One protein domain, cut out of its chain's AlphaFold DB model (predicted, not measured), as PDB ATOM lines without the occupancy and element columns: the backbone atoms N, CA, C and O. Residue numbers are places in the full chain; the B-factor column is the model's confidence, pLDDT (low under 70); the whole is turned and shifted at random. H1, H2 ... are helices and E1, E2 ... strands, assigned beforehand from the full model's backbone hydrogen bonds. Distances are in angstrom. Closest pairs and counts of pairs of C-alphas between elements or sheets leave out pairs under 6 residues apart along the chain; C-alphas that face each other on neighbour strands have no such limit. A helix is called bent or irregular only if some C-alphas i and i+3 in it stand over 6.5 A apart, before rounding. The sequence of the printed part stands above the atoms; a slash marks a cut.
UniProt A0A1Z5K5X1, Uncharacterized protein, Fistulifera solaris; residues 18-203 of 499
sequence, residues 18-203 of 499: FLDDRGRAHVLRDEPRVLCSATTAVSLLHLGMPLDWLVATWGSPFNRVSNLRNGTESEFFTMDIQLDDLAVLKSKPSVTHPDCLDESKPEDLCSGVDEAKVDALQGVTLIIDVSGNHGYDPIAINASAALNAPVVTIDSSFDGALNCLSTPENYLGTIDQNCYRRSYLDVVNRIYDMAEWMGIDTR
ATOM      1  N   PHE A  18     190.444 326.661 188.890       92.88
ATOM      2  CA  PHE A  18     191.848 326.491 189.258       92.88
ATOM      3  C   PHE A  18     192.234 325.024 189.102       92.88
ATOM      4  O   PHE A  18     191.530 324.136 189.583       92.88
ATOM      5  N   LEU A  19     193.320 324.757 188.385       92.19
ATOM      6  CA  LEU A  19     193.915 323.428 188.309       92.19
ATOM      7  C   LEU A  19     195.024 323.371 189.353       92.19
ATOM      8  O   LEU A  19     195.937 324.183 189.256       92.19
ATOM      9  N   ASP A  20     194.948 322.457 190.318       91.12
ATOM     10  CA  ASP A  20     195.976 322.284 191.353       91.12
ATOM     11  C   ASP A  20     197.162 321.416 190.875       91.12
ATOM     12  O   ASP A  20     197.135 320.863 189.771       91.12
ATOM     13  N   ASP A  21     198.210 321.277 191.692       87.44
ATOM     14  CA  ASP A  21     199.426 320.522 191.315       87.44
ATOM     15  C   ASP A  21     199.227 318.994 191.309       87.44
ATOM     16  O   ASP A  21     200.118 318.222 190.944       87.44
ATOM     17  N   ARG A  22     198.025 318.531 191.667       84.69
ATOM     18  CA  ARG A  22     197.579 317.134 191.550       84.69
ATOM     19  C   ARG A  22     196.679 316.925 190.331       84.69
ATOM     20  O   ARG A  22     196.100 315.850 190.164       84.69
ATOM     21  N   GLY A  23     196.546 317.936 189.470       86.38
ATOM     22  CA  GLY A  23     195.726 317.871 188.265       86.38
ATOM     23  C   GLY A  23     194.227 317.939 188.523       86.38
ATOM     24  O   GLY A  23     193.442 317.553 187.651       86.38
ATOM     25  N   ARG A  24     193.802 318.379 189.711       89.38
ATOM     26  CA  ARG A  24     192.387 318.472 190.073       89.38
ATOM     27  C   ARG A  24     191.849 319.856 189.761       89.38
ATOM     28  O   ARG A  24     192.457 320.880 190.050       89.38
ATOM     29  N   ALA A  25     190.674 319.847 189.151       93.19
ATOM     30  CA  ALA A  25     189.906 321.022 188.796       93.19
ATOM     31  C   ALA A  25     189.063 321.503 189.980       93.19
ATOM     32  O   ALA A  25     188.192 320.768 190.448       93.19
ATOM     33  N   HIS A  26     189.248 322.752 190.386       93.75
ATOM     34  CA  HIS A  26     188.500 323.391 191.465       93.75
ATOM     35  C   HIS A  26     187.683 324.556 190.934       93.75
ATOM     36  O   HIS A  26     188.142 325.299 190.074       93.75
ATOM     37  N   VAL A  27     186.469 324.725 191.453       91.69
ATOM     38  CA  VAL A  27     185.575 325.835 191.100       91.69
ATOM     39  C   VAL A  27     185.025 326.435 192.383       91.69
ATOM     40  O   VAL A  27     184.402 325.718 193.170       91.69
ATOM     41  N   LEU A  28     185.211 327.741 192.571       87.19
ATOM     42  CA  LEU A  28     184.582 328.462 193.675       87.19
ATOM     43  C   LEU A  28     183.108 328.677 193.370       87.19
ATOM     44  O   LEU A  28     182.734 329.183 192.311       87.19
ATOM     45  N   ARG A  29     182.270 328.247 194.310       78.31
ATOM     46  CA  ARG A  29     180.815 328.430 194.247       78.31
ATOM     47  C   ARG A  29     180.340 329.539 195.173       78.31
ATOM     48  O   ARG A  29     179.376 330.214 194.841       78.31
ATOM     49  N   ASP A  30     181.058 329.725 196.273       81.69
ATOM     50  CA  ASP A  30     180.765 330.654 197.353       81.69
ATOM     51  C   ASP A  30     182.065 331.339 197.798       81.69
ATOM     52  O   ASP A  30     183.157 330.977 197.350       81.69
ATOM     53  N   GLU A  31     181.940 332.316 198.695       88.62
ATOM     54  CA  GLU A  31     183.077 332.978 199.334       88.62
ATOM     55  C   GLU A  31     183.981 331.951 200.058       88.62
ATOM     56  O   GLU A  31     183.470 331.093 200.796       88.62
ATOM     57  N   PRO A  32     185.313 331.988 199.848       93.06
ATOM     58  CA  PRO A  32     186.222 331.040 200.475       93.06
ATOM     59  C   PRO A  32     186.222 331.140 202.002       93.06
ATOM     60  O   PRO A  32     186.319 332.211 202.594       93.06
ATOM     61  N   ARG A  33     186.166 329.979 202.647       96.75
ATOM     62  CA  ARG A  33     186.276 329.809 204.091       96.75
ATOM     63  C   ARG A  33     187.294 328.710 204.345       96.75
ATOM     64  O   ARG A  33     187.011 327.528 204.139       96.75
ATOM     65  N   VAL A  34     188.490 329.134 204.719       97.50
ATOM     66  CA  VAL A  34     189.731 328.381 204.578       97.50
ATOM     67  C   VAL A  34     190.111 327.677 205.876       97.50
ATOM     68  O   VAL A  34     190.126 328.280 206.951       97.50
ATOM     69  N   LEU A  35     190.472 326.403 205.740       96.62
ATOM     70  CA  LEU A  35     191.279 325.643 206.691       96.62
ATOM     71  C   LEU A  35     192.637 325.362 206.023       96.62
ATOM     72  O   LEU A  35     192.676 324.795 204.932       96.62
ATOM     73  N   CYS A  36     193.744 325.775 206.639       94.69
ATOM     74  CA  CYS A  36     195.103 325.593 206.097       94.69
ATOM     75  C   CYS A  36     196.149 325.428 207.218       94.69
ATOM     76  O   CYS A  36     195.840 325.641 208.394       94.69
ATOM     77  N   SER A  37     197.396 325.075 206.890       91.25
ATOM     78  CA  SER A  37     198.478 325.105 207.885       91.25
ATOM     79  C   SER A  37     198.720 326.535 208.394       91.25
ATOM     80  O   SER A  37     198.373 327.512 207.723       91.25
ATOM     81  N   ALA A  38     199.317 326.684 209.577       90.88
ATOM     82  CA  ALA A  38     199.599 327.981 210.188       90.88
ATOM     83  C   ALA A  38     200.500 328.855 209.298       90.88
ATOM     84  O   ALA A  38     200.233 330.039 209.112       90.88
ATOM     85  N   THR A  39     201.514 328.265 208.669       89.38
ATOM     86  CA  THR A  39     202.419 328.964 207.747       89.38
ATOM     87  C   THR A  39     201.739 329.335 206.424       89.38
ATOM     88  O   THR A  39     201.929 330.444 205.916       89.38
ATOM     89  N   THR A  40     200.857 328.472 205.902       92.38
ATOM     90  CA  THR A  40     200.010 328.790 204.737       92.38
ATOM     91  C   THR A  40     199.049 329.934 205.053       92.38
ATOM     92  O   THR A  40     198.854 330.822 204.226       92.38
ATOM     93  N   ALA A  41     198.475 329.956 206.260       94.50
ATOM     94  CA  ALA A  41     197.576 331.022 206.689       94.50
ATOM     95  C   ALA A  41     198.284 332.380 206.667       94.50
ATOM     96  O   ALA A  41     197.760 333.324 206.081       94.50
ATOM     97  N   VAL A  42     199.490 332.463 207.239       93.00
ATOM     98  CA  VAL A  42     200.307 333.687 207.211       93.00
ATOM     99  C   VAL A  42     200.650 334.085 205.778       93.00
ATOM    100  O   VAL A  42     200.467 335.243 205.410       93.00
ATOM    101  N   SER A  43     201.036 333.118 204.940       92.50
ATOM    102  CA  SER A  43     201.295 333.352 203.514       92.50
ATOM    103  C   SER A  43     200.104 334.035 202.836       92.50
ATOM    104  O   SER A  43     200.269 335.093 202.242       92.50
ATOM    105  N   LEU A  44     198.891 333.494 202.988       93.75
ATOM    106  CA  LEU A  44     197.667 334.044 202.392       93.75
ATOM    107  C   LEU A  44     197.271 335.405 202.980       93.75
ATOM    108  O   LEU A  44     196.820 336.286 202.249       93.75
ATOM    109  N   LEU A  45     197.448 335.602 204.288       93.44
ATOM    110  CA  LEU A  45     197.193 336.887 204.943       93.44
ATOM    111  C   LEU A  45     198.131 337.980 204.412       93.44
ATOM    112  O   LEU A  45     197.678 339.098 204.169       93.44
ATOM    113  N   HIS A  46     199.403 337.661 204.150       91.19
ATOM    114  CA  HIS A  46     200.334 338.582 203.489       91.19
ATOM    115  C   HIS A  46     199.883 338.951 202.070       91.19
ATOM    116  O   HIS A  46     200.106 340.076 201.637       91.19
ATOM    117  N   LEU A  47     199.187 338.051 201.367       89.69
ATOM    118  CA  LEU A  47     198.590 338.337 200.054       89.69
ATOM    119  C   LEU A  47     197.338 339.211 200.123       89.69
ATOM    120  O   LEU A  47     196.808 339.574 199.080       89.69
ATOM    121  N   GLY A  48     196.855 339.543 201.320       91.00
ATOM    122  CA  GLY A  48     195.636 340.323 201.508       91.00
ATOM    123  C   GLY A  48     194.375 339.475 201.647       91.00
ATOM    124  O   GLY A  48     193.276 340.013 201.506       91.00
ATOM    125  N   MET A  49     194.496 338.172 201.938       93.94
ATOM    126  CA  MET A  49     193.332 337.361 202.303       93.94
ATOM    127  C   MET A  49     192.603 338.005 203.497       93.94
ATOM    128  O   MET A  49     193.234 338.268 204.525       93.94
ATOM    129  N   PRO A  50     191.281 338.229 203.415       94.50
ATOM    130  CA  PRO A  50     190.505 338.706 204.550       94.50
ATOM    131  C   PRO A  50     190.616 337.756 205.750       94.50
ATOM    132  O   PRO A  50     190.472 336.540 205.626       94.50
ATOM    133  N   LEU A  51     190.857 338.301 206.947       95.56
ATOM    134  CA  LEU A  51     191.034 337.478 208.148       95.56
ATOM    135  C   LEU A  51     189.788 336.637 208.473       95.56
ATOM    136  O   LEU A  51     189.894 335.570 209.071       95.56
ATOM    137  N   ASP A  52     188.590 337.088 208.120       95.38
ATOM    138  CA  ASP A  52     187.334 336.359 208.314       95.38
ATOM    139  C   ASP A  52     187.156 335.157 207.372       95.38
ATOM    140  O   ASP A  52     186.358 334.267 207.694       95.38
ATOM    141  N   TRP A  53     187.942 335.064 206.294       96.44
ATOM    142  CA  TRP A  53     188.032 333.857 205.467       96.44
ATOM    143  C   TRP A  53     188.758 332.729 206.196       96.44
ATOM    144  O   TRP A  53     188.420 331.565 206.003       96.44
ATOM    145  N   LEU A  54     189.714 333.041 207.078       97.62
ATOM    146  CA  LEU A  54     190.428 332.035 207.863       97.62
ATOM    147  C   LEU A  54     189.520 331.464 208.964       97.62
ATOM    148  O   LEU A  54     189.194 332.151 209.941       97.62
ATOM    149  N   VAL A  55     189.112 330.202 208.812       97.12
ATOM    150  CA  VAL A  55     188.242 329.499 209.769       97.12
ATOM    151  C   VAL A  55     189.053 328.909 210.910       97.12
ATOM    152  O   VAL A  55     188.693 329.103 212.071       97.12
ATOM    153  N   ALA A  56     190.122 328.189 210.582       95.69
ATOM    154  CA  ALA A  56     191.014 327.558 211.543       95.69
ATOM    155  C   ALA A  56     192.354 327.206 210.887       95.69
ATOM    156  O   ALA A  56     192.463 327.185 209.658       95.69
ATOM    157  N   THR A  57     193.357 326.904 211.708       94.25
ATOM    158  CA  THR A  57     194.684 326.468 211.252       94.25
ATOM    159  C   THR A  57     195.082 325.105 211.811       94.25
ATOM    160  O   THR A  57     194.521 324.647 212.808       94.25
ATOM    161  N   TRP A  58     196.091 324.476 211.208       90.94
ATOM    162  CA  TRP A  58     196.810 323.337 211.791       90.94
ATOM    163  C   TRP A  58     198.333 323.530 211.743       90.94
ATOM    164  O   TRP A  58     198.834 324.441 211.092       90.94
ATOM    165  N   GLY A  59     199.079 322.651 212.411       86.38
ATOM    166  CA  GLY A  59     200.542 322.638 212.412       86.38
ATOM    167  C   GLY A  59     201.193 323.666 213.340       86.38
ATOM    168  O   GLY A  59     200.519 324.474 213.981       86.38
ATOM    169  N   SER A  60     202.522 323.592 213.424       82.75
ATOM    170  CA  SER A  60     203.363 324.598 214.079       82.75
ATOM    171  C   SER A  60     203.618 325.758 213.109       82.75
ATOM    172  O   SER A  60     203.910 325.503 211.940       82.75
ATOM    173  N   PRO A  61     203.543 327.019 213.567       82.12
ATOM    174  CA  PRO A  61     203.993 328.168 212.795       82.12
ATOM    175  C   PRO A  61     205.526 328.283 212.746       82.12
ATOM    176  O   PRO A  61     206.072 328.928 211.860       82.12
ATOM    177  N   PHE A  62     206.227 327.674 213.701       79.25
ATOM    178  CA  PHE A  62     207.658 327.878 213.895       79.25
ATOM    179  C   PHE A  62     208.481 326.883 213.086       79.25
ATOM    180  O   PHE A  62     208.205 325.684 213.148       79.25
ATOM    181  N   ASN A  63     209.558 327.352 212.454       72.12
ATOM    182  CA  ASN A  63     210.603 326.483 211.904       72.12
ATOM    183  C   ASN A  63     211.354 325.741 213.035       72.12
ATOM    184  O   ASN A  63     211.488 326.279 214.137       72.12
ATOM    185  N   ARG A  64     211.893 324.541 212.773       63.50
ATOM    186  CA  ARG A  64     212.591 323.641 213.722       63.50
ATOM    187  C   ARG A  64     213.659 324.298 214.562       63.50
ATOM    188  O   ARG A  64     213.911 323.881 215.692       63.50
ATOM    189  N   VAL A  65     214.254 325.334 214.003       69.19
ATOM    190  CA  VAL A  65     215.367 326.068 214.582       69.19
ATOM    191  C   VAL A  65     215.049 327.538 214.835       69.19
ATOM    192  O   VAL A  65     215.939 328.274 215.209       69.19
ATOM    193  N   SER A  66     213.792 327.957 214.694       72.25
ATOM    194  CA  SER A  66     213.362 329.328 214.977       72.25
ATOM    195  C   SER A  66     213.568 329.691 216.449       72.25
ATOM    196  O   SER A  66     212.946 329.088 217.334       72.25
ATOM    197  N   ASN A  67     214.317 330.760 216.712       68.44
ATOM    198  CA  ASN A  67     214.469 331.330 218.047       68.44
ATOM    199  C   ASN A  67     213.218 332.104 218.532       68.44
ATOM    200  O   ASN A  67     213.120 332.377 219.728       68.44
ATOM    201  N   LEU A  68     212.227 332.391 217.666       72.62
ATOM    202  CA  LEU A  68     210.963 333.052 218.047       72.62
ATOM    203  C   LEU A  68     210.215 332.299 219.156       72.62
ATOM    204  O   LEU A  68     209.483 332.898 219.938       72.62
ATOM    205  N   ARG A  69     210.482 330.997 219.296       65.50
ATOM    206  CA  ARG A  69     210.057 330.143 220.419       65.50
ATOM    207  C   ARG A  69     210.464 330.666 221.801       65.50
ATOM    208  O   ARG A  69     209.909 330.270 222.821       65.50
ATOM    209  N   ASN A  70     211.433 331.569 221.851       66.31
ATOM    210  CA  ASN A  70     211.908 332.186 223.079       66.31
ATOM    211  C   ASN A  70     211.412 333.636 223.236       66.31
ATOM    212  O   ASN A  70     211.907 334.353 224.107       66.31
ATOM    213  N   GLY A  71     210.451 334.079 222.416       67.38
ATOM    214  CA  GLY A  71     209.880 335.428 222.448       67.38
ATOM    215  C   GLY A  71     210.784 336.516 221.854       67.38
ATOM    216  O   GLY A  71     210.584 337.700 222.129       67.38
ATOM    217  N   THR A  72     211.799 336.129 221.079       72.50
ATOM    218  CA  THR A  72     212.751 337.029 220.405       72.50
ATOM    219  C   THR A  72     212.469 337.121 218.908       72.50
ATOM    220  O   THR A  72     211.773 336.279 218.359       72.50
ATOM    221  N   GLU A  73     213.002 338.134 218.224       74.62
ATOM    222  CA  GLU A  73     212.913 338.200 216.758       74.62
ATOM    223  C   GLU A  73     213.622 337.003 216.112       74.62
ATOM    224  O   GLU A  73     214.754 336.686 216.492       74.62
ATOM    225  N   SER A  74     212.952 336.383 215.130       78.81
ATOM    226  CA  SER A  74     213.485 335.251 214.366       78.81
ATOM    227  C   SER A  74     214.817 335.600 213.706       78.81
ATOM    228  O   SER A  74     214.941 336.636 213.044       78.81
ATOM    229  N   GLU A  75     215.801 334.705 213.799       76.56
ATOM    230  CA  GLU A  75     217.045 334.801 213.025       76.56
ATOM    231  C   GLU A  75     216.812 334.670 211.511       76.56
ATOM    232  O   GLU A  75     217.670 335.038 210.706       76.56
ATOM    233  N   PHE A  76     215.640 334.164 211.120       76.94
ATOM    234  CA  PHE A  76     215.195 334.065 209.735       76.94
ATOM    235  C   PHE A  76     214.467 335.330 209.255       76.94
ATOM    236  O   PHE A  76     213.930 335.348 208.143       76.94
ATOM    237  N   PHE A  77     214.463 336.396 210.066       80.81
ATOM    238  CA  PHE A  77     213.772 337.660 209.806       80.81
ATOM    239  C   PHE A  77     212.360 337.386 209.281       80.81
ATOM    240  O   PHE A  77     211.633 336.592 209.864       80.81
ATOM    241  N   THR A  78     211.985 337.981 208.150       81.50
ATOM    242  CA  THR A  78     210.644 337.896 207.562       81.50
ATOM    243  C   THR A  78     210.314 336.561 206.889       81.50
ATOM    244  O   THR A  78     209.177 336.384 206.455       81.50
ATOM    245  N   MET A  79     211.274 335.637 206.750       82.06
ATOM    246  CA  MET A  79     211.022 334.298 206.182       82.06
ATOM    247  C   MET A  79     210.396 333.343 207.191       82.06
ATOM    248  O   MET A  79     209.876 332.297 206.816       82.06
ATOM    249  N   ASP A  80     210.429 333.712 208.463       81.38
ATOM    250  CA  ASP A  80     209.723 333.033 209.532       81.38
ATOM    251  C   ASP A  80     208.558 333.898 210.013       81.38
ATOM    252  O   ASP A  80     208.405 335.063 209.627       81.38
ATOM    253  N   ILE A  81     207.701 333.310 210.834       83.50
ATOM    254  CA  ILE A  81     206.543 333.999 211.391       83.50
ATOM    255  C   ILE A  81     207.003 335.152 212.281       83.50
ATOM    256  O   ILE A  81     208.029 335.060 212.941       83.50
ATOM    257  N   GLN A  82     206.273 336.267 212.268       85.25
ATOM    258  CA  GLN A  82     206.533 337.412 213.144       85.25
ATOM    259  C   GLN A  82     205.580 337.422 214.345       85.25
ATOM    260  O   GLN A  82     204.575 336.710 214.384       85.25
ATOM    261  N   LEU A  83     205.856 338.273 215.340       85.12
ATOM    262  CA  LEU A  83     204.985 338.416 216.515       85.12
ATOM    263  C   LEU A  83     203.553 338.842 216.145       85.12
ATOM    264  O   LEU A  83     202.594 338.343 216.739       85.12
ATOM    265  N   ASP A  84     203.402 339.715 215.149       88.50
ATOM    266  CA  ASP A  84     202.089 340.152 214.663       88.50
ATOM    267  C   ASP A  84     201.345 339.013 213.948       88.50
ATOM    268  O   ASP A  84     200.153 338.804 214.190       88.50
ATOM    269  N   ASP A  85     202.051 338.210 213.150       90.06
ATOM    270  CA  ASP A  85     201.493 337.016 212.505       90.06
ATOM    271  C   ASP A  85     201.011 336.012 213.554       90.06
ATOM    272  O   ASP A  85     199.900 335.483 213.476       90.06
ATOM    273  N   LEU A  86     201.815 335.797 214.598       88.38
ATOM    274  CA  LEU A  86     201.470 334.918 215.706       88.38
ATOM    275  C   LEU A  86     200.250 335.428 216.483       88.38
ATOM    276  O   LEU A  86     199.402 334.628 216.882       88.38
ATOM    277  N   ALA A  87     200.120 336.743 216.682       89.38
ATOM    278  CA  ALA A  87     198.936 337.336 217.299       89.38
ATOM    279  C   ALA A  87     197.674 337.086 216.456       89.38
ATOM    280  O   ALA A  87     196.620 336.748 217.006       89.38
ATOM    281  N   VAL A  88     197.784 337.182 215.128       92.56
ATOM    282  CA  VAL A  88     196.689 336.854 214.207       92.56
ATOM    283  C   VAL A  88     196.342 335.366 214.273       92.56
ATOM    284  O   VAL A  88     195.164 335.032 214.424       92.56
ATOM    285  N   LEU A  89     197.327 334.469 214.249       92.06
ATOM    286  CA  LEU A  89     197.102 333.025 214.369       92.06
ATOM    287  C   LEU A  89     196.436 332.655 215.702       92.06
ATOM    288  O   LEU A  89     195.453 331.917 215.713       92.06
ATOM    289  N   LYS A  90     196.894 333.234 216.821       90.69
ATOM    290  CA  LYS A  90     196.300 333.046 218.161       90.69
ATOM    291  C   LYS A  90     194.856 333.563 218.253       90.69
ATOM    292  O   LYS A  90     194.114 333.138 219.136       90.69
ATOM    293  N   SER A  91     194.433 334.454 217.352       92.19
ATOM    294  CA  SER A  91     193.045 334.939 217.280       92.19
ATOM    295  C   SER A  91     192.077 333.948 216.621       92.19
ATOM    296  O   SER A  91     190.859 334.151 216.668       92.19
ATOM    297  N   LYS A  92     192.596 332.875 216.009       93.06
ATOM    298  CA  LYS A  92     191.819 331.866 215.289       93.06
ATOM    299  C   LYS A  92     191.895 330.497 215.968       93.06
ATOM    300  O   LYS A  92     192.877 330.186 216.638       93.06
ATOM    301  N   PRO A  93     190.858 329.654 215.813       92.06
ATOM    302  CA  PRO A  93     190.922 328.273 216.269       92.06
ATOM    303  C   PRO A  93     192.078 327.514 215.605       92.06
ATOM    304  O   PRO A  93     192.281 327.617 214.398       92.06
ATOM    305  N   SER A  94     192.774 326.689 216.386       91.12
ATOM    306  CA  SER A  94     193.682 325.669 215.861       91.12
ATOM    307  C   SER A  94     193.110 324.274 216.109       91.12
ATOM    308  O   SER A  94     192.645 323.975 217.218       91.12
ATOM    309  N   VAL A  95     193.157 323.420 215.084       90.69
ATOM    310  CA  VAL A  95     192.760 322.004 215.179       90.69
ATOM    311  C   VAL A  95     193.900 321.094 215.639       90.69
ATOM    312  O   VAL A  95     193.673 319.909 215.861       90.69
ATOM    313  N   THR A  96     195.111 321.620 215.833       86.75
ATOM    314  CA  THR A  96     196.205 320.886 216.491       86.75
ATOM    315  C   THR A  96     196.173 321.071 218.007       86.75
ATOM    316  O   THR A  96     195.241 321.663 218.581       86.75
ATOM    317  N   HIS A  97     197.170 320.510 218.694       79.56
ATOM    318  CA  HIS A  97     197.359 320.719 220.124       79.56
ATOM    319  C   HIS A  97     197.370 322.232 220.444       79.56
ATOM    320  O   HIS A  97     197.994 322.998 219.709       79.56
ATOM    321  N   PRO A  98     196.675 322.702 221.501       68.12
ATOM    322  CA  PRO A  98     196.591 324.135 221.822       68.12
ATOM    323  C   PRO A  98     197.965 324.799 221.999       68.12
ATOM    324  O   PRO A  98     198.136 325.954 221.620       68.12
ATOM    325  N   ASP A  99     198.950 324.042 222.482       74.31
ATOM    326  CA  ASP A  99     200.324 324.519 222.674       74.31
ATOM    327  C   ASP A  99     201.118 324.666 221.359       74.31
ATOM    328  O   ASP A  99     202.272 325.064 221.389       74.31
ATOM    329  N   CYS A 100     200.540 324.374 220.190       76.81
ATOM    330  CA  CYS A 100     201.243 324.544 218.912       76.81
ATOM    331  C   CYS A 100     201.453 325.989 218.490       76.81
ATOM    332  O   CYS A 100     202.300 326.270 217.651       76.81
ATOM    333  N   LEU A 101     200.675 326.895 219.071       76.56
ATOM    334  CA  LEU A 101     200.887 328.333 218.957       76.56
ATOM    335  C   LEU A 101     201.585 328.891 220.211       76.56
ATOM    336  O   LEU A 101     201.743 330.107 220.326       76.56
ATOM    337  N   ASP A 102     201.953 328.024 221.164       70.69
ATOM    338  CA  ASP A 102     202.750 328.372 222.336       70.69
ATOM    339  C   ASP A 102     204.229 328.196 221.985       70.69
ATOM    340  O   ASP A 102     204.686 327.138 221.557       70.69
ATOM    341  N   GLU A 103     204.973 329.276 222.168       61.62
ATOM    342  CA  GLU A 103     206.391 329.401 221.851       61.62
ATOM    343  C   GLU A 103     207.247 328.382 222.643       61.62
ATOM    344  O   GLU A 103     208.309 327.967 222.190       61.62
ATOM    345  N   SER A 104     206.760 327.883 223.785       57.97
ATOM    346  CA  SER A 104     207.549 327.121 224.765       57.97
ATOM    347  C   SER A 104     207.619 325.592 224.580       57.97
ATOM    348  O   SER A 104     208.179 324.908 225.451       57.97
ATOM    349  N   LYS A 105     207.047 325.008 223.512       57.12
ATOM    350  CA  LYS A 105     206.888 323.540 223.376       57.12
ATOM    351  C   LYS A 105     207.471 322.947 222.076       57.12
ATOM    352  O   LYS A 105     207.525 323.628 221.059       57.12
ATOM    353  N   PRO A 106     207.939 321.677 222.102       53.16
ATOM    354  CA  PRO A 106     208.604 321.042 220.959       53.16
ATOM    355  C   PRO A 106     207.650 320.718 219.795       53.16
ATOM    356  O   PRO A 106     206.502 320.334 220.012       53.16
ATOM    357  N   GLU A 107     208.174 320.801 218.565       55.09
ATOM    358  CA  GLU A 107     207.469 320.575 217.287       55.09
ATOM    359  C   GLU A 107     206.712 319.264 217.163       55.09
ATOM    360  O   GLU A 107     205.679 319.217 216.494       55.09
ATOM    361  N   ASP A 108     207.213 318.205 217.796       59.41
ATOM    362  CA  ASP A 108     206.654 316.862 217.652       59.41
ATOM    363  C   ASP A 108     205.177 316.811 218.087       59.41
ATOM    364  O   ASP A 108     204.400 316.004 217.572       59.41
ATOM    365  N   LEU A 109     204.757 317.731 218.969       63.06
ATOM    366  CA  LEU A 109     203.376 317.879 219.442       63.06
ATOM    367  C   LEU A 109     202.410 318.421 218.374       63.06
ATOM    368  O   LEU A 109     201.197 318.278 218.524       63.06
ATOM    369  N   CYS A 110     202.926 319.023 217.301       74.69
ATOM    370  CA  CYS A 110     202.142 319.756 216.302       74.69
ATOM    371  C   CYS A 110     201.916 319.011 214.996       74.69
ATOM    372  O   CYS A 110     201.260 319.530 214.094       74.69
ATOM    373  N   SER A 111     202.410 317.778 214.935       70.38
ATOM    374  CA  SER A 111     202.160 316.831 213.850       70.38
ATOM    375  C   SER A 111     200.781 316.156 213.940       70.38
ATOM    376  O   SER A 111     200.322 315.558 212.971       70.38
ATOM    377  N   GLY A 112     200.108 316.244 215.097       73.62
ATOM    378  CA  GLY A 112     198.814 315.613 215.356       73.62
ATOM    379  C   GLY A 112     197.634 316.582 215.283       73.62
ATOM    380  O   GLY A 112     197.716 317.723 215.741       73.62
ATOM    381  N   VAL A 113     196.510 316.092 214.762       81.12
ATOM    382  CA  VAL A 113     195.233 316.815 214.697       81.12
ATOM    383  C   VAL A 113     194.251 316.227 215.693       81.12
ATOM    384  O   VAL A 113     194.173 315.014 215.871       81.12
ATOM    385  N   ASP A 114     193.483 317.101 216.328       87.25
ATOM    386  CA  ASP A 114     192.339 316.733 217.146       87.25
ATOM    387  C   ASP A 114     191.105 316.590 216.243       87.25
ATOM    388  O   ASP A 114     190.496 317.580 215.829       87.25
ATOM    389  N   GLU A 115     190.752 315.346 215.910       87.06
ATOM    390  CA  GLU A 115     189.608 315.022 215.045       87.06
ATOM    391  C   GLU A 115     188.299 315.627 215.567       87.06
ATOM    392  O   GLU A 115     187.503 316.137 214.784       87.06
ATOM    393  N   ALA A 116     188.103 315.679 216.889       89.25
ATOM    394  CA  ALA A 116     186.898 316.266 217.468       89.25
ATOM    395  C   ALA A 116     186.832 317.782 217.234       89.25
ATOM    396  O   ALA A 116     185.741 318.332 217.057       89.25
ATOM    397  N   LYS A 117     187.980 318.473 217.207       92.12
ATOM    398  CA  LYS A 117     188.027 319.891 216.819       92.12
ATOM    399  C   LYS A 117     187.731 320.079 215.341       92.12
ATOM    400  O   LYS A 117     187.041 321.039 215.013       92.12
ATOM    401  N   VAL A 118     188.231 319.192 214.478       92.69
ATOM    402  CA  VAL A 118     187.918 319.216 213.041       92.69
ATOM    403  C   VAL A 118     186.420 319.025 212.833       92.69
ATOM    404  O   VAL A 118     185.799 319.892 212.231       92.69
ATOM    405  N   ASP A 119     185.818 317.982 213.404       90.62
ATOM    406  CA  ASP A 119     184.380 317.690 213.293       90.62
ATOM    407  C   ASP A 119     183.493 318.828 213.828       90.62
ATOM    408  O   ASP A 119     182.363 319.031 213.377       90.62
ATOM    409  N   ALA A 120     183.997 319.587 214.804       93.31
ATOM    410  CA  ALA A 120     183.303 320.736 215.369       93.31
ATOM    411  C   ALA A 120     183.389 322.003 214.498       93.31
ATOM    412  O   ALA A 120     182.623 322.945 214.741       93.31
ATOM    413  N   LEU A 121     184.285 322.067 213.503       95.19
ATOM    414  CA  LEU A 121     184.376 323.221 212.610       95.19
ATOM    415  C   LEU A 121     183.098 323.367 211.781       95.19
ATOM    416  O   LEU A 121     182.492 322.402 211.324       95.19
ATOM    417  N   GLN A 122     182.690 324.614 211.570       93.00
ATOM    418  CA  GLN A 122     181.511 324.954 210.783       93.00
ATOM    419  C   GLN A 122     181.876 325.965 209.702       93.00
ATOM    420  O   GLN A 122     182.631 326.912 209.937       93.00
ATOM    421  N   GLY A 123     181.291 325.779 208.520       92.12
ATOM    422  CA  GLY A 123     181.424 326.719 207.412       92.12
ATOM    423  C   GLY A 123     182.814 326.762 206.783       92.12
ATOM    424  O   GLY A 123     183.169 327.814 206.273       92.12
ATOM    425  N   VAL A 124     183.593 325.674 206.837       96.31
ATOM    426  CA  VAL A 124     184.772 325.483 205.974       96.31
ATOM    427  C   VAL A 124     184.274 325.142 204.569       96.31
ATOM    428  O   VAL A 124     183.486 324.212 204.409       96.31
ATOM    429  N   THR A 125     184.714 325.891 203.560       95.69
ATOM    430  CA  THR A 125     184.355 325.664 202.147       95.69
ATOM    431  C   THR A 125     185.555 325.265 201.297       95.69
ATOM    432  O   THR A 125     185.370 324.763 200.189       95.69
ATOM    433  N   LEU A 126     186.773 325.454 201.811       96.06
ATOM    434  CA  LEU A 126     188.012 325.154 201.109       96.06
ATOM    435  C   LEU A 126     189.110 324.747 202.097       96.06
ATOM    436  O   LEU A 126     189.293 325.389 203.132       96.06
ATOM    437  N   ILE A 127     189.860 323.705 201.757       96.12
ATOM    438  CA  ILE A 127     191.095 323.326 202.445       96.12
ATOM    439  C   ILE A 127     192.262 323.632 201.510       96.12
ATOM    440  O   ILE A 127     192.221 323.254 200.339       96.12
ATOM    441  N   ILE A 128     193.287 324.315 202.014       95.44
ATOM    442  CA  ILE A 128     194.487 324.650 201.238       95.44
ATOM    443  C   ILE A 128     195.675 323.913 201.843       95.44
ATOM    444  O   ILE A 128     196.015 324.129 203.008       95.44
ATOM    445  N   ASP A 129     196.294 323.059 201.036       92.00
ATOM    446  CA  ASP A 129     197.471 322.272 201.385       92.00
ATOM    447  C   ASP A 129     198.669 322.742 200.556       92.00
ATOM    448  O   ASP A 129     198.783 322.401 199.379       92.00
ATOM    449  N   VAL A 130     199.551 323.538 201.164       89.88
ATOM    450  CA  VAL A 130     200.877 323.825 200.605       89.88
ATOM    451  C   VAL A 130     201.843 322.812 201.214       89.88
ATOM    452  O   VAL A 130     202.355 323.020 202.315       89.88
ATOM    453  N   SER A 131     202.047 321.687 200.526       78.06
ATOM    454  CA  SER A 131     202.828 320.561 201.043       78.06
ATOM    455  C   SER A 131     204.183 320.423 200.355       78.06
ATOM    456  O   SER A 131     204.318 320.584 199.142       78.06
ATOM    457  N   GLY A 132     205.198 320.087 201.156       72.06
ATOM    458  CA  GLY A 132     206.518 319.681 200.678       72.06
ATOM    459  C   GLY A 132     206.715 318.162 200.726       72.06
ATOM    460  O   GLY A 132     205.960 317.453 201.386       72.06
ATOM    461  N   ASN A 133     207.752 317.677 200.036       57.06
ATOM    462  CA  ASN A 133     208.466 316.394 200.180       57.06
ATOM    463  C   ASN A 133     207.710 315.055 200.386       57.06
ATOM    464  O   ASN A 133     208.406 314.040 200.420       57.06
ATOM    465  N   HIS A 134     206.374 314.964 200.420       55.12
ATOM    466  CA  HIS A 134     205.636 313.683 200.521       55.12
ATOM    467  C   HIS A 134     204.298 313.625 199.769       55.12
ATOM    468  O   HIS A 134     203.540 312.667 199.919       55.12
ATOM    469  N   GLY A 135     203.993 314.610 198.928       53.66
ATOM    470  CA  GLY A 135     202.868 314.518 198.002       53.66
ATOM    471  C   GLY A 135     201.474 314.793 198.559       53.66
ATOM    472  O   GLY A 135     200.549 315.042 197.782       53.66
ATOM    473  N   TYR A 136     201.302 314.748 199.876       61.94
ATOM    474  CA  TYR A 136     200.035 315.029 200.544       61.94
ATOM    475  C   TYR A 136     200.242 315.154 202.056       61.94
ATOM    476  O   TYR A 136     200.910 314.310 202.655       61.94
ATOM    477  N   ASP A 137     199.615 316.154 202.679       73.62
ATOM    478  CA  ASP A 137     199.456 316.203 204.136       73.62
ATOM    479  C   ASP A 137     198.258 315.312 204.550       73.62
ATOM    480  O   ASP A 137     197.116 315.584 204.147       73.62
ATOM    481  N   PRO A 138     198.462 314.237 205.344       81.38
ATOM    482  CA  PRO A 138     197.367 313.408 205.854       81.38
ATOM    483  C   PRO A 138     196.289 314.218 206.583       81.38
ATOM    484  O   PRO A 138     195.114 313.839 206.559       81.38
ATOM    485  N   ILE A 139     196.666 315.346 207.191       84.69
ATOM    486  CA  ILE A 139     195.752 316.256 207.881       84.69
ATOM    487  C   ILE A 139     194.718 316.819 206.909       84.69
ATOM    488  O   ILE A 139     193.518 316.737 207.179       84.69
ATOM    489  N   ALA A 140     195.160 317.342 205.764       88.19
ATOM    490  CA  ALA A 140     194.274 317.943 204.773       88.19
ATOM    491  C   ALA A 140     193.277 316.916 204.209       88.19
ATOM    492  O   ALA A 140     192.094 317.220 204.037       88.19
ATOM    493  N   ILE A 141     193.726 315.677 203.981       87.19
ATOM    494  CA  ILE A 141     192.875 314.580 203.495       87.19
ATOM    495  C   ILE A 141     191.819 314.198 204.537       87.19
ATOM    496  O   ILE A 141     190.634 314.096 204.208       87.19
ATOM    497  N   ASN A 142     192.228 314.001 205.791       88.56
ATOM    498  CA  ASN A 142     191.308 313.619 206.861       88.56
ATOM    499  C   ASN A 142     190.280 314.727 207.126       88.56
ATOM    500  O   ASN A 142     189.085 314.447 207.231       88.56
ATOM    501  N   ALA A 143     190.720 315.987 207.141       90.81
ATOM    502  CA  ALA A 143     189.833 317.136 207.284       90.81
ATOM    503  C   ALA A 143     188.843 317.252 206.117       90.81
ATOM    504  O   ALA A 143     187.669 317.543 206.336       90.81
ATOM    505  N   SER A 144     189.279 316.967 204.888       92.88
ATOM    506  CA  SER A 144     188.398 316.939 203.714       92.88
ATOM    507  C   SER A 144     187.284 315.910 203.857       92.88
ATOM    508  O   SER A 144     186.123 316.226 203.589       92.88
ATOM    509  N   ALA A 145     187.616 314.706 204.331       91.81
ATOM    510  CA  ALA A 145     186.640 313.649 204.565       91.81
ATOM    511  C   ALA A 145     185.637 314.016 205.672       91.81
ATOM    512  O   ALA A 145     184.441 313.787 205.502       91.81
ATOM    513  N   ALA A 146     186.111 314.611 206.770       92.75
ATOM    514  CA  ALA A 146     185.278 315.023 207.900       92.75
ATOM    515  C   ALA A 146     184.334 316.188 207.552       92.75
ATOM    516  O   ALA A 146     183.148 316.165 207.878       92.75
ATOM    517  N   LEU A 147     184.848 317.199 206.847       94.31
ATOM    518  CA  LEU A 147     184.137 318.451 206.573       94.31
ATOM    519  C   LEU A 147     183.395 318.455 205.236       94.31
ATOM    520  O   LEU A 147     182.644 319.390 204.957       94.31
ATOM    521  N   ASN A 148     183.607 317.432 204.402       93.62
ATOM    522  CA  ASN A 148     183.122 317.381 203.023       93.62
ATOM    523  C   ASN A 148     183.516 318.648 202.230       93.62
ATOM    524  O   ASN A 148     182.714 319.220 201.488       93.62
ATOM    525  N   ALA A 149     184.762 319.093 202.416       93.62
ATOM    526  CA  ALA A 149     185.335 320.273 201.772       93.62
ATOM    527  C   ALA A 149     186.447 319.867 200.786       93.62
ATOM    528  O   ALA A 149     187.223 318.956 201.090       93.62
ATOM    529  N   PRO A 150     186.549 320.504 199.605       94.44
ATOM    530  CA  PRO A 150     187.613 320.219 198.645       94.44
ATOM    531  C   PRO A 150     188.987 320.653 199.172       94.44
ATOM    532  O   PRO A 150     189.096 321.647 199.888       94.44
ATOM    533  N   VAL A 151     190.033 319.927 198.761       94.06
ATOM    534  CA  VAL A 151     191.443 320.266 199.027       94.06
ATOM    535  C   VAL A 151     192.084 320.786 197.750       94.06
ATOM    536  O   VAL A 151     192.131 320.051 196.762       94.06
ATOM    537  N   VAL A 152     192.599 322.011 197.791       93.94
ATOM    538  CA  VAL A 152     193.519 322.551 196.786       93.94
ATOM    539  C   VAL A 152     194.942 322.276 197.250       93.94
ATOM    540  O   VAL A 152     195.332 322.727 198.326       93.94
ATOM    541  N   THR A 153     195.706 321.540 196.443       91.25
ATOM    542  CA  THR A 153     197.095 321.189 196.762       91.25
ATOM    543  C   THR A 153     198.083 321.976 195.908       91.25
ATOM    544  O   THR A 153     198.057 321.890 194.677       91.25
ATOM    545  N   ILE A 154     198.989 322.686 196.573       90.44
ATOM    546  CA  ILE A 154     200.149 323.344 195.977       90.44
ATOM    547  C   ILE A 154     201.398 322.594 196.434       90.44
ATOM    548  O   ILE A 154     201.642 322.454 197.631       90.44
ATOM    549  N   ASP A 155     202.182 322.098 195.486       87.81
ATOM    550  CA  ASP A 155     203.442 321.423 195.774       87.81
ATOM    551  C   ASP A 155     204.547 322.471 195.944       87.81
ATOM    552  O   ASP A 155     204.878 323.205 195.013       87.81
ATOM    553  N   SER A 156     205.116 322.591 197.141       86.50
ATOM    554  CA  SER A 156     206.197 323.557 197.375       86.50
ATOM    555  C   SER A 156     207.565 323.045 196.921       86.50
ATOM    556  O   SER A 156     208.549 323.780 196.942       86.50
ATOM    557  N   SER A 157     207.653 321.771 196.540       81.94
ATOM    558  CA  SER A 157     208.910 321.072 196.312       81.94
ATOM    559  C   SER A 157     209.214 320.887 194.834       81.94
ATOM    560  O   SER A 157     210.353 321.126 194.428       81.94
ATOM    561  N   PHE A 158     208.233 320.467 194.034       82.12
ATOM    562  CA  PHE A 158     208.457 320.093 192.640       82.12
ATOM    563  C   PHE A 158     207.400 320.629 191.669       82.12
ATOM    564  O   PHE A 158     206.271 320.932 192.043       82.12
ATOM    565  N   ASP A 159     207.783 320.708 190.396       81.31
ATOM    566  CA  ASP A 159     206.957 321.136 189.272       81.31
ATOM    567  C   ASP A 159     207.199 320.287 188.014       81.31
ATOM    568  O   ASP A 159     208.104 319.447 187.963       81.31
ATOM    569  N   GLY A 160     206.403 320.561 186.981       79.50
ATOM    570  CA  GLY A 160     206.570 320.058 185.626       79.50
ATOM    571  C   GLY A 160     205.529 318.997 185.267       79.50
ATOM    572  O   GLY A 160     204.395 319.334 184.930       79.50
ATOM    573  N   ALA A 161     205.891 317.713 185.272       71.56
ATOM    574  CA  ALA A 161     204.951 316.634 184.968       71.56
ATOM    575  C   ALA A 161     203.793 316.573 185.976       71.56
ATOM    576  O   ALA A 161     203.952 316.831 187.169       71.56
ATOM    577  N   LEU A 162     202.620 316.142 185.498       67.12
ATOM    578  CA  LEU A 162     201.471 315.879 186.362       67.12
ATOM    579  C   LEU A 162     201.844 314.838 187.431       67.12
ATOM    580  O   LEU A 162     202.309 313.754 187.083       67.12
ATOM    581  N   ASN A 163     201.572 315.140 188.704       66.81
ATOM    582  CA  ASN A 163     201.973 314.331 189.864       66.81
ATOM    583  C   ASN A 163     203.489 314.202 190.036       66.81
ATOM    584  O   ASN A 163     203.994 313.116 190.331       66.81
ATOM    585  N   CYS A 164     204.202 315.317 189.893       74.19
ATOM    586  CA  CYS A 164     205.588 315.370 190.305       74.19
ATOM    587  C   CYS A 164     205.699 315.224 191.828       74.19
ATOM    588  O   CYS A 164     205.467 316.166 192.578       74.19
ATOM    589  N   LEU A 165     205.966 314.000 192.279       69.44
ATOM    590  CA  LEU A 165     205.999 313.621 193.683       69.44
ATOM    591  C   LEU A 165     207.392 313.200 194.082       69.44
ATOM    592  O   LEU A 165     208.072 312.510 193.323       69.44
ATOM    593  N   SER A 166     207.775 313.535 195.306       64.25
ATOM    594  CA  SER A 166     208.976 312.967 195.884       64.25
ATOM    595  C   SER A 166     208.841 311.447 196.078       64.25
ATOM    596  O   SER A 166     207.849 310.930 196.588       64.25
ATOM    597  N   THR A 167     209.877 310.719 195.705       60.50
ATOM    598  CA  THR A 167     210.162 309.336 196.036       60.50
ATOM    599  C   THR A 167     211.472 309.302 196.833       60.50
ATOM    600  O   THR A 167     212.270 310.243 196.764       60.50
ATOM    601  N   PRO A 168     211.747 308.232 197.597       58.06
ATOM    602  CA  PRO A 168     213.041 308.060 198.261       58.06
ATOM    603  C   PRO A 168     214.240 308.190 197.306       58.06
ATOM    604  O   PRO A 168     215.328 308.566 197.731       58.06
ATOM    605  N   GLU A 169     214.036 307.909 196.018       52.91
ATOM    606  CA  GLU A 169     215.048 308.017 194.972       52.91
ATOM    607  C   GLU A 169     215.239 309.456 194.448       52.91
ATOM    608  O   GLU A 169     216.353 309.788 194.044       52.91
ATOM    609  N   ASN A 170     214.208 310.319 194.448       55.34
ATOM    610  CA  ASN A 170     214.267 311.690 193.894       55.34
ATOM    611  C   ASN A 170     214.340 312.805 194.952       55.34
ATOM    612  O   ASN A 170     214.236 313.989 194.622       55.34
ATOM    613  N   TYR A 171     214.503 312.437 196.225       55.31
ATOM    614  CA  TYR A 171     214.512 313.367 197.357       55.31
ATOM    615  C   TYR A 171     215.536 314.513 197.193       55.31
ATOM    616  O   TYR A 171     215.401 315.566 197.808       55.31
ATOM    617  N   LEU A 172     216.528 314.348 196.315       56.12
ATOM    618  CA  LEU A 172     217.651 315.262 196.102       56.12
ATOM    619  C   LEU A 172     217.549 316.097 194.806       56.12
ATOM    620  O   LEU A 172     218.411 316.936 194.572       56.12
ATOM    621  N   GLY A 173     216.526 315.885 193.962       51.84
ATOM    622  CA  GLY A 173     216.387 316.552 192.658       51.84
ATOM    623  C   GLY A 173     215.686 315.709 191.576       51.84
ATOM    624  O   GLY A 173     215.359 314.544 191.787       51.84
ATOM    625  N   THR A 174     215.459 316.323 190.410       52.88
ATOM    626  CA  THR A 174     214.734 315.825 189.214       52.88
ATOM    627  C   THR A 174     214.937 314.333 188.857       52.88
ATOM    628  O   THR A 174     215.909 313.979 188.186       52.88
ATOM    629  N   ILE A 175     214.002 313.430 189.183       52.62
ATOM    630  CA  ILE A 175     213.987 312.099 188.545       52.62
ATOM    631  C   ILE A 175     213.215 312.165 187.236       52.62
ATOM    632  O   ILE A 175     211.997 312.271 187.217       52.62
ATOM    633  N   ASP A 176     213.972 312.021 186.156       51.88
ATOM    634  CA  ASP A 176     213.474 311.750 184.811       51.88
ATOM    635  C   ASP A 176     212.631 312.874 184.172       51.88
ATOM    636  O   ASP A 176     212.432 313.946 184.742       51.88
ATOM    637  N   GLN A 177     212.349 312.688 182.881       51.94
ATOM    638  CA  GLN A 177     211.987 313.690 181.885       51.94
ATOM    639  C   GLN A 177     210.657 314.375 182.220       51.94
ATOM    640  O   GLN A 177     209.652 314.023 181.606       51.94
ATOM    641  N   ASN A 178     210.667 315.324 183.172       69.06
ATOM    642  CA  ASN A 178     209.813 316.525 183.309       69.06
ATOM    643  C   ASN A 178     209.531 316.929 184.774       69.06
ATOM    644  O   ASN A 178     208.655 317.750 184.990       69.06
ATOM    645  N   CYS A 179     210.212 316.384 185.782       76.94
ATOM    646  CA  CYS A 179     209.991 316.737 187.191       76.94
ATOM    647  C   CYS A 179     211.132 317.590 187.738       76.94
ATOM    648  O   CYS A 179     212.225 317.047 187.818       76.94
ATOM    649  N   TYR A 180     210.926 318.846 188.149       79.38
ATOM    650  CA  TYR A 180     212.008 319.714 188.647       79.38
ATOM    651  C   TYR A 180     211.709 320.433 189.956       79.38
ATOM    652  O   TYR A 180     210.560 320.675 190.293       79.38
ATOM    653  N   ARG A 181     212.766 320.741 190.720       80.75
ATOM    654  CA  ARG A 181     212.660 321.425 192.014       80.75
ATOM    655  C   ARG A 181     212.205 322.869 191.814       80.75
ATOM    656  O   ARG A 181     212.794 323.582 191.002       80.75
ATOM    657  N   ARG A 182     211.191 323.302 192.566       86.25
ATOM    658  CA  ARG A 182     210.702 324.689 192.552       86.25
ATOM    659  C   ARG A 182     211.642 325.612 193.311       86.25
ATOM    660  O   ARG A 182     212.260 325.217 194.297       86.25
ATOM    661  N   SER A 183     211.769 326.840 192.829       89.69
ATOM    662  CA  SER A 183     212.374 327.928 193.584       89.69
ATOM    663  C   SER A 183     211.292 328.513 194.477       89.69
ATOM    664  O   SER A 183     210.098 328.297 194.259       89.69
ATOM    665  N   TYR A 184     211.680 329.248 195.510       90.50
ATOM    666  CA  TYR A 184     210.709 329.912 196.372       90.50
ATOM    667  C   TYR A 184     209.815 330.857 195.549       90.50
ATOM    668  O   TYR A 184     208.627 330.987 195.828       90.50
ATOM    669  N   LEU A 185     210.369 331.473 194.498       89.50
ATOM    670  CA  LEU A 185     209.635 332.333 193.570       89.50
ATOM    671  C   LEU A 185     208.557 331.560 192.797       89.50
ATOM    672  O   LEU A 185     207.416 332.020 192.747       89.50
ATOM    673  N   ASP A 186     208.871 330.361 192.298       89.56
ATOM    674  CA  ASP A 186     207.886 329.490 191.638       89.56
ATOM    675  C   ASP A 186     206.726 329.130 192.578       89.56
ATOM    676  O   ASP A 186     205.558 329.187 192.192       89.56
ATOM    677  N   VAL A 187     207.039 328.778 193.832       90.62
ATOM    678  CA  VAL A 187     206.017 328.439 194.839       90.62
ATOM    679  C   VAL A 187     205.144 329.650 195.142       90.62
ATOM    680  O   VAL A 187     203.919 329.531 195.187       90.62
ATOM    681  N   VAL A 188     205.754 330.823 195.317       90.12
ATOM    682  CA  VAL A 188     205.008 332.059 195.551       90.12
ATOM    683  C   VAL A 188     204.097 332.363 194.369       90.12
ATOM    684  O   VAL A 188     202.902 332.517 194.594       90.12
ATOM    685  N   ASN A 189     204.588 332.356 193.128       88.62
ATOM    686  CA  ASN A 189     203.744 332.556 191.943       88.62
ATOM    687  C   ASN A 189     202.559 331.596 191.913       88.62
ATOM    688  O   ASN A 189     201.427 331.991 191.646       88.62
ATOM    689  N   ARG A 190     202.802 330.334 192.254       91.69
ATOM    690  CA  ARG A 190     201.752 329.328 192.258       91.69
ATOM    691  C   ARG A 190     200.669 329.598 193.309       91.69
ATOM    692  O   ARG A 190     199.485 329.386 193.045       91.69
ATOM    693  N   ILE A 191     201.056 330.089 194.485       92.69
ATOM    694  CA  ILE A 191     200.116 330.537 195.523       92.69
ATOM    695  C   ILE A 191     199.411 331.830 195.087       92.69
ATOM    696  O   ILE A 191     198.224 331.985 195.368       92.69
ATOM    697  N   TYR A 192     200.089 332.729 194.366       90.31
ATOM    698  CA  TYR A 192     199.494 333.937 193.782       90.31
ATOM    699  C   TYR A 192     198.388 333.595 192.783       90.31
ATOM    700  O   TYR A 192     197.287 334.120 192.922       90.31
ATOM    701  N   ASP A 193     198.626 332.668 191.852       91.06
ATOM    702  CA  ASP A 193     197.613 332.206 190.893       91.06
ATOM    703  C   ASP A 193     196.363 331.667 191.609       91.06
ATOM    704  O   ASP A 193     195.223 331.936 191.220       91.06
ATOM    705  N   MET A 194     196.572 330.903 192.687       94.25
ATOM    706  CA  MET A 194     195.486 330.390 193.523       94.25
ATOM    707  C   MET A 194     194.755 331.526 194.250       94.25
ATOM    708  O   MET A 194     193.525 331.540 194.290       94.25
ATOM    709  N   ALA A 195     195.487 332.485 194.817       92.81
ATOM    710  CA  ALA A 195     194.922 333.622 195.532       92.81
ATOM    711  C   ALA A 195     194.113 334.543 194.598       92.81
ATOM    712  O   ALA A 195     193.010 334.958 194.958       92.81
ATOM    713  N   GLU A 196     194.589 334.797 193.378       91.06
ATOM    714  CA  GLU A 196     193.842 335.535 192.352       91.06
ATOM    715  C   GLU A 196     192.562 334.798 191.951       91.06
ATOM    716  O   GLU A 196     191.497 335.413 191.860       91.06
ATOM    717  N   TRP A 197     192.620 333.470 191.789       92.88
ATOM    718  CA  TRP A 197     191.421 332.653 191.571       92.88
ATOM    719  C   TRP A 197     190.425 332.753 192.735       92.88
ATOM    720  O   TRP A 197     189.215 332.756 192.502       92.88
ATOM    721  N   MET A 198     190.916 332.898 193.969       93.19
ATOM    722  CA  MET A 198     190.100 333.172 195.158       93.19
ATOM    723  C   MET A 198     189.530 334.595 195.213       93.19
ATOM    724  O   MET A 198     188.656 334.853 196.039       93.19
ATOM    725  N   GLY A 199     189.968 335.502 194.337       91.12
ATOM    726  CA  GLY A 199     189.547 336.904 194.321       91.12
ATOM    727  C   GLY A 199     190.335 337.805 195.273       91.12
ATOM    728  O   GLY A 199     189.854 338.885 195.617       91.12
ATOM    729  N   ILE A 200     191.519 337.377 195.715       90.88
ATOM    730  CA  ILE A 200     192.419 338.168 196.561       90.88
ATOM    731  C   ILE A 200     193.200 339.159 195.685       90.88
ATOM    732  O   ILE A 200     193.717 338.791 194.632       90.88
ATOM    733  N   ASP A 201     193.308 340.420 196.121       85.69
ATOM    734  CA  ASP A 201     194.144 341.425 195.452       85.69
ATOM    735  C   ASP A 201     195.613 341.281 195.863       85.69
ATOM    736  O   ASP A 201     196.070 341.855 196.850       85.69
ATOM    737  N   THR A 202     196.365 340.531 195.067       81.62
ATOM    738  CA  THR A 202     197.754 340.158 195.354       81.62
ATOM    739  C   THR A 202     198.778 341.256 195.020       81.62
ATOM    740  O   THR A 202     199.982 341.080 195.215       81.62
ATOM    741  N   ARG A 203     198.352 342.425 194.520       77.25
ATOM    742  CA  ARG A 203     199.273 343.449 193.986       77.25
ATOM    743  C   ARG A 203     200.157 344.118 195.042       77.25
ATOM    744  O   ARG A 203     201.242 344.576 194.688       77.25
TER     745      ARG A 203
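This is residues 18 to 203 of the 499 residues of an uncharacterized protein of Fistulifera solaris (UniProt A0A1Z5K5X1). A twisted slab of four parallel strands, E3, E2, E4 and E5, stands between helices, with H1 and the long H8 over one face and H7 over the other. Short helices H3, H4 and H5 follow one another past the E3 edge, with H2 farther out, while the hairpin E6 and E7, with its long loop, lies beyond the end of E5. The printed part has 186 residues, with eight named helices and seven named strands in the order E1 E2 H1 E3 H2 H3 H4 H5 H6 E4 H7 E5 E6 E7 H8. The class is mixed, helices and strands, with under half of the residues in named elements. The whole is compact, with a radius of gyration of the C-alphas of 16.2 A and spans of 45 by 39 by 35 A.

E1 is residues 25 to 27, beginning at C-alpha 25 (189.906, 321.022, 188.796). E2, residues 34 to 37, is followed by H1, residues 38 to 46, 12.6 A long, and by E3, residues 54 to 58, 11.5 A long. Then come H2, residues 67 to 70; H3, residues 83 to 90, 10.3 A long; H4, residues 98 to 101; H5, residues 107 to 110; and H6, residues 115 to 120. H4 is irregular, but only just: C-alphas 98 and 101 are 6.7 A apart. E4, residues 126 to 131, begins at C-alpha 126 (188.012, 325.154, 201.109) and is 15.5 A long. H7, residues 138 to 147, is 14.2 A long, and E5, residues 151 to 155, is 12.5 A long. E6 is residues 158 to 160 and E7 residues 179 to 181. H8, residues 184 to 197, is 20.1 A long and ends at C-alpha 197 (191.421, 332.653, 191.571).

The sheet runs E3, E2, E4, E5, parallel throughout, and is only just strongly twisted, with C-alphas up to 4.4 A off its best plane. N 55 and O 34 are 2.9 A apart between E3 and E2, N 35 and O 126 are 3.0 A apart between E2 and E4, and N 154 and O 129 are 2.8 A apart between E4 and E5, each within hydrogen-bond range. E2, H1, E3 and E4, H7, E5 are strand-helix-strand units, two parallel neighbour strands with a helix between, each with a right-handed crossover. With helices on both faces of the sheet there are three layers. H1 is over E2 at a height of 8.4 A and only just stands up from the sheet, rising 42 degrees. H8, on the same face, runs along the strands at a height of 9.8 A; the closest C-alphas of H8 and E5 are those of Ile 191 and Ile 154, 7.2 A apart. H7, on the opposite face, runs along E4 at 3 degrees on the local plane. H1 touches H3 at Val 42 and Asp 85, whose C-alphas are 6.4 A apart. H3 and H4 only just touch, with 3 pairs of C-alphas within 8 A, the closest those of Lys 90 and Leu 101 at 6.6 A. H4 and H5 touch only at the corner, at Cys 100 and Cys 110, 5.5 A between C-alphas. H2 touches no helix. H6 touches H7, with the C-alphas of Asp 119 and Ala 146 6.1 A apart. E5 runs on into E6 across a break of 2 residues, at 92 degrees; E6 and E7 form an antiparallel hairpin, with N 159 and O 180 2.8 A apart. E1 pairs with no named strand; residues 18 to 19 pair with its residues 25 to 26, antiparallel. Every O i to N i+4 pair is within hydrogen-bond range in H1, H3, H6, H7 and H8, while H2, H4 and H5 are too short for one.

The two C-alphas farthest apart, those of Gly 71 and Gln 177, are 46.1 A apart. The printed part has no cut. The long links are H2 to H3, 12 residues, and E6 to E7, 18 residues. The mean pLDDT of the printed part is 82.6; 34 residues are under 70, among them 103 to 109, 133 to 136 and 165 to 178.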